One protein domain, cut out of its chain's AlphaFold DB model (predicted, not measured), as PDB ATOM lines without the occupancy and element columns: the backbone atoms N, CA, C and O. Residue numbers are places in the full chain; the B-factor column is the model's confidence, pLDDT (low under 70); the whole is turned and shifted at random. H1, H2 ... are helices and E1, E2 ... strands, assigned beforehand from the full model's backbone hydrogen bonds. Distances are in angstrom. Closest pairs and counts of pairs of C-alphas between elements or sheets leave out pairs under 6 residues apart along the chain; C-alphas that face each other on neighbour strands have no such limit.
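Overview. This is residues 163 to 205 of the 205 residues of an uncharacterized protein of Vibrio caribbeanicus (UniProt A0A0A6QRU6). A small three-stranded hairpin sheet forms a head at one end, and from it an arm reaches away, made first of the single helix H1 and then of an outstretched tail. The strands E1, E2 and E3 lie side by side in chain order; residues 193 to 205, of which 193 to 198 belong to H1, stick out free of the rest. The printed part has 43 residues with three named strands and one named helix, in the order E1, E2, E3, H1, and the sheet, E1 - E2 - E3, is antiparallel throughout. The class is mixed, helices and strands, though under half of the residues, 20 of 43, are in named elements. The whole is loose, with a radius of gyration of the C-alphas of 12.4 A, and elongated, spanning 36 by 23 by 15 A.

Arrangement. Start at E1, residues 167 to 169, an edge strand, and go on to E2, residues 175 to 177, the inner strand. These two form an antiparallel hairpin at 153 degrees; C-alphas 168 and 176 face each other at 5.2 A, and N 168 and O 176 are within hydrogen-bond range at 2.9 A. Next comes E3, residues 180 to 183, the other edge strand. It forms a hairpin with E2, antiparallel at 140 degrees; C-alphas 176 and 181 face each other at 4.4 A, and N 177 and O 180 are 2.8 A apart, within hydrogen-bond range. The three strands make a meander, each the antiparallel neighbour of the one before. Last look at H1, residues 189 to 198, which is not on the sheet, with 2 pairs of C-alphas within 10 A. H1 is apart from E1 and from E2. In H1 every O i to N i+4 pair is within hydrogen-bond range.

Along the chain. Find C-alpha 167 at (282.008, 450.833, 382.147), where E1 begins; it ends at Leu 169. E2 runs from Ile 175 to Tyr 177, and E3 from Glu 180 to Val 183, 9.2 A from first to last C-alpha. Find C-alpha 189 at (266.473, 456.284, 379.564); from there H1 runs 14.1 A to C-alpha 198 at (266.820, 457.807, 393.621).

Size, cuts and confidence. Look for the two C-alphas farthest apart at Glu 180 and Glu 205, the chain's last residue: they are 37.3 A apart. Without the stretch that stands free, the body has 30 residues and spans 24 by 15 by 13 A. The printed part has no cut, and the links E1 to E2, E2 to E3 and E3 to H1 are tight. The mean pLDDT of the printed part is 81.3; residue 163 and residues 202 to 205 are under 70.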
ATOM      1  N   GLU A 163     284.689 449.888 389.390       66.69
ATOM      2  CA  GLU A 163     285.768 450.462 388.562       66.69
ATOM      3  C   GLU A 163     286.512 449.417 387.699       66.69
ATOM      4  O   GLU A 163     286.938 449.716 386.584       66.69
ATOM      5  N   ASP A 164     286.602 448.163 388.156       72.62
ATOM      6  CA  ASP A 164     287.267 447.063 387.436       72.62
ATOM      7  C   ASP A 164     286.542 446.627 386.146       72.62
ATOM      8  O   ASP A 164     287.103 445.883 385.337       72.62
ATOM      9  N   VAL A 165     285.287 447.044 385.950       73.12
ATOM     10  CA  VAL A 165     284.474 446.641 384.793       73.12
ATOM     11  C   VAL A 165     284.708 447.562 383.593       73.12
ATOM     12  O   VAL A 165     284.366 447.177 382.481       73.12
ATOM     13  N   GLY A 166     285.327 448.736 383.767       75.94
ATOM     14  CA  GLY A 166     285.637 449.654 382.660       75.94
ATOM     15  C   GLY A 166     284.401 450.200 381.935       75.94
ATOM     16  O   GLY A 166     284.478 450.488 380.740       75.94
ATOM     17  N   LEU A 167     283.262 450.267 382.637       84.56
ATOM     18  CA  LEU A 167     282.008 450.833 382.147       84.56
ATOM     19  C   LEU A 167     281.794 452.224 382.736       84.56
ATOM     20  O   LEU A 167     281.676 452.355 383.951       84.56
ATOM     21  N   ASP A 168     281.647 453.222 381.873       83.25
ATOM     22  CA  ASP A 168     281.484 454.618 382.273       83.25
ATOM     23  C   ASP A 168     280.122 455.164 381.834       83.25
ATOM     24  O   ASP A 168     279.694 454.992 380.687       83.25
ATOM     25  N   LEU A 169     279.432 455.851 382.751       85.88
ATOM     26  CA  LEU A 169     278.237 456.632 382.433       85.88
ATOM     27  C   LEU A 169     278.652 458.043 382.008       85.88
ATOM     28  O   LEU A 169     279.121 458.843 382.819       85.88
ATOM     29  N   MET A 170     278.435 458.363 380.739       87.81
ATOM     30  CA  MET A 170     278.792 459.649 380.158       87.81
ATOM     31  C   MET A 170     277.796 460.753 380.556       87.81
ATOM     32  O   MET A 170     276.618 460.470 380.794       87.81
ATOM     33  N   PRO A 171     278.210 462.037 380.567       83.81
ATOM     34  CA  PRO A 171     277.338 463.161 380.936       83.81
ATOM     35  C   PRO A 171     276.101 463.342 380.045       83.81
ATOM     36  O   PRO A 171     275.121 463.954 380.459       83.81
ATOM     37  N   ASP A 172     276.143 462.830 378.815       83.94
ATOM     38  CA  ASP A 172     275.021 462.831 377.870       83.94
ATOM     39  C   ASP A 172     274.076 461.625 378.044       83.94
ATOM     40  O   ASP A 172     273.113 461.470 377.288       83.94
ATOM     41  N   GLY A 173     274.336 460.780 379.046       81.56
ATOM     42  CA  GLY A 173     273.522 459.628 379.412       81.56
ATOM     43  C   GLY A 173     273.848 458.340 378.653       81.56
ATOM     44  O   GLY A 173     273.111 457.367 378.799       81.56
ATOM     45  N   ARG A 174     274.912 458.307 377.837       88.69
ATOM     46  CA  ARG A 174     275.400 457.073 377.192       88.69
ATOM     47  C   ARG A 174     276.219 456.222 378.161       88.69
ATOM     48  O   ARG A 174     276.827 456.751 379.084       88.69
ATOM     49  N   ILE A 175     276.260 454.909 377.927       87.44
ATOM     50  CA  ILE A 175     277.153 453.997 378.656       87.44
ATOM     51  C   ILE A 175     278.242 453.529 377.698       87.44
ATOM     52  O   ILE A 175     277.944 452.967 376.636       87.44
ATOM     53  N   GLU A 176     279.490 453.770 378.078       89.25
ATOM     54  CA  GLU A 176     280.676 453.427 377.303       89.25
ATOM     55  C   GLU A 176     281.476 452.314 377.981       89.25
ATOM     56  O   GLU A 176     281.470 452.187 379.200       89.25
ATOM     57  N   TYR A 177     282.159 451.497 377.181       87.12
ATOM     58  CA  TYR A 177     283.134 450.506 377.628       87.12
ATOM     59  C   TYR A 177     284.450 450.787 376.924       87.12
ATOM     60  O   TYR A 177     284.516 450.708 375.697       87.12
ATOM     61  N   PHE A 178     285.480 451.175 377.679       81.50
ATOM     62  CA  PHE A 178     286.783 451.577 377.127       81.50
ATOM     63  C   PHE A 178     286.689 452.574 375.946       81.50
ATOM     64  O   PHE A 178     287.441 452.480 374.975       81.50
ATOM     65  N   GLY A 179     285.763 453.538 376.023       78.19
ATOM     66  CA  GLY A 179     285.562 454.579 375.004       78.19
ATOM     67  C   GLY A 179     284.691 454.177 373.805       78.19
ATOM     68  O   GLY A 179     284.502 454.985 372.896       78.19
ATOM     69  N   GLU A 180     284.134 452.963 373.787       84.75
ATOM     70  CA  GLU A 180     283.122 452.553 372.809       84.75
ATOM     71  C   GLU A 180     281.716 452.635 373.414       84.75
ATOM     72  O   GLU A 180     281.459 452.119 374.499       84.75
ATOM     73  N   THR A 181     280.768 453.262 372.707       87.38
ATOM     74  CA  THR A 181     279.367 453.327 373.153       87.38
ATOM     75  C   THR A 181     278.709 451.947 373.073       87.38
ATOM     76  O   THR A 181     278.452 451.443 371.981       87.38
ATOM     77  N   LEU A 182     278.366 451.375 374.229       88.19
ATOM     78  CA  LEU A 182     277.599 450.129 374.328       88.19
ATOM     79  C   LEU A 182     276.091 450.373 374.351       88.19
ATOM     80  O   LEU A 182     275.331 449.587 373.789       88.19
ATOM     81  N   VAL A 183     275.658 451.443 375.021       88.62
ATOM     82  CA  VAL A 183     274.238 451.783 375.174       88.62
ATOM     83  C   VAL A 183     274.045 453.256 374.850       88.62
ATOM     84  O   VAL A 183     274.714 454.123 375.421       88.62
ATOM     85  N   SER A 184     273.127 453.547 373.926       90.12
ATOM     86  CA  SER A 184     272.773 454.928 373.596       90.12
ATOM     87  C   SER A 184     271.986 455.587 374.734       90.12
ATOM     88  O   SER A 184     271.365 454.912 375.555       90.12
ATOM     89  N   SER A 185     271.955 456.920 374.764       86.25
ATOM     90  CA  SER A 185     271.212 457.670 375.782       86.25
ATOM     91  C   SER A 185     269.709 457.370 375.747       86.25
ATOM     92  O   SER A 185     269.068 457.309 376.793       86.25
ATOM     93  N   GLU A 186     269.148 457.102 374.564       87.38
ATOM     94  CA  GLU A 186     267.755 456.671 374.395       87.38
ATOM     95  C   GLU A 186     267.493 455.300 375.031       87.38
ATOM     96  O   GLU A 186     266.474 455.103 375.690       87.38
ATOM     97  N   GLN A 187     268.424 454.357 374.877       87.44
ATOM     98  CA  GLN A 187     268.316 453.018 375.459       87.44
ATOM     99  C   GLN A 187     268.548 453.026 376.976       87.44
ATOM    100  O   GLN A 187     267.963 452.213 377.692       87.44
ATOM    101  N   ALA A 188     269.358 453.961 377.474       88.31
ATOM    102  CA  ALA A 188     269.632 454.141 378.896       88.31
ATOM    103  C   ALA A 188     268.527 454.915 379.642       88.31
ATOM    104  O   ALA A 188     268.566 454.990 380.870       88.31
ATOM    105  N   GLN A 189     267.515 455.454 378.947       88.56
ATOM    106  CA  GLN A 189     266.473 456.284 379.564       88.56
ATOM    107  C   GLN A 189     265.797 455.683 380.807       88.56
ATOM    108  O   GLN A 189     265.662 456.400 381.802       88.56
ATOM    109  N   PRO A 190     265.414 454.391 380.834       87.94
ATOM    110  CA  PRO A 190     264.818 453.800 382.033       87.94
ATOM    111  C   PRO A 190     265.738 453.883 383.260       87.94
ATOM    112  O   PRO A 190     265.268 454.112 384.375       87.94
ATOM    113  N   TYR A 191     267.048 453.738 383.048       88.06
ATOM    114  CA  TYR A 191     268.059 453.848 384.094       88.06
ATOM    115  C   TYR A 191     268.282 455.301 384.528       88.06
ATOM    116  O   TYR A 191     268.302 455.574 385.726       88.06
ATOM    117  N   LEU A 192     268.374 456.239 383.580       89.19
ATOM    118  CA  LEU A 192     268.547 457.669 383.870       89.19
ATOM    119  C   LEU A 192     267.375 458.230 384.690       89.19
ATOM    120  O   LEU A 192     267.587 458.882 385.711       89.19
ATOM    121  N   ALA A 193     266.141 457.898 384.304       87.81
ATOM    122  CA  ALA A 193     264.940 458.300 385.037       87.81
ATOM    123  C   ALA A 193     264.875 457.679 386.446       87.81
ATOM    124  O   ALA A 193     264.381 458.293 387.396       87.81
ATOM    125  N   TRP A 194     265.368 456.445 386.606       90.75
ATOM    126  CA  TRP A 194     265.492 455.808 387.916       90.75
ATOM    127  C   TRP A 194     266.559 456.490 388.784       90.75
ATOM    128  O   TRP A 194     266.312 456.733 389.970       90.75
ATOM    129  N   LEU A 195     267.710 456.838 388.205       86.12
ATOM    130  CA  LEU A 195     268.804 457.527 388.887       86.12
ATOM    131  C   LEU A 195     268.353 458.904 389.387       86.12
ATOM    132  O   LEU A 195     268.526 459.206 390.564       86.12
ATOM    133  N   GLU A 196     267.682 459.700 388.551       86.75
ATOM    134  CA  GLU A 196     267.147 461.018 388.932       86.75
ATOM    135  C   GLU A 196     266.191 460.934 390.134       86.75
ATOM    136  O   GLU A 196     266.258 461.742 391.058       86.75
ATOM    137  N   ARG A 197     265.335 459.906 390.172       82.81
ATOM    138  CA  ARG A 197     264.400 459.671 391.283       82.81
ATOM    139  C   ARG A 197     265.061 459.197 392.575       82.81
ATOM    140  O   ARG A 197     264.465 459.351 393.641       82.81
ATOM    141  N   THR A 198     266.198 458.510 392.484       82.88
ATOM    142  CA  THR A 198     266.820 457.807 393.621       82.88
ATOM    143  C   THR A 198     268.077 458.487 394.145       82.88
ATOM    144  O   THR A 198     268.501 458.184 395.261       82.88
ATOM    145  N   THR A 199     268.637 459.435 393.394       78.56
ATOM    146  CA  THR A 199     269.784 460.230 393.827       78.56
ATOM    147  C   THR A 199     269.333 461.226 394.899       78.56
ATOM    148  O   THR A 199     268.414 462.014 394.658       78.56
ATOM    149  N   PRO A 200     269.927 461.209 396.105       72.31
ATOM    150  CA  PRO A 200     269.582 462.167 397.147       72.31
ATOM    151  C   PRO A 200     269.913 463.592 396.691       72.31
ATOM    152  O   PRO A 200     270.961 463.836 396.096       72.31
ATOM    153  N   ALA A 201     269.020 464.543 396.982       70.81
ATOM    154  CA  ALA A 201     269.263 465.949 396.675       70.81
ATOM    155  C   ALA A 201     270.557 466.425 397.365       70.81
ATOM    156  O   ALA A 201     270.788 466.052 398.522       70.81
ATOM    157  N   PRO A 202     271.388 467.248 396.696       64.00
ATOM    158  CA  PRO A 202     272.610 467.755 397.301       64.00
ATOM    159  C   PRO A 202     272.258 468.516 398.581       64.00
ATOM    160  O   PRO A 202     271.357 469.362 398.593       64.00
ATOM    161  N   LEU A 203     272.944 468.171 399.673       55.56
ATOM    162  CA  LEU A 203     272.825 468.884 400.939       55.56
ATOM    163  C   LEU A 203     273.185 470.349 400.672       55.56
ATOM    164  O   LEU A 203     274.273 470.637 400.184       55.56
ATOM    165  N   LYS A 204     272.243 471.259 400.935       56.97
ATOM    166  CA  LYS A 204     272.510 472.698 400.866       56.97
ATOM    167  C   LYS A 204     273.566 473.027 401.921       56.97
ATOM    168  O   LYS A 204     273.296 472.819 403.104       56.97
ATOM    169  N   GLU A 205     274.731 473.484 401.471       46.12
ATOM    170  CA  GLU A 205     275.743 474.136 402.312       46.12
ATOM    171  C   GLU A 205     275.219 475.453 402.899       46.12
ATOM    172  O   GLU A 205     274.448 476.159 402.202       46.12
TER     173      GLU A 205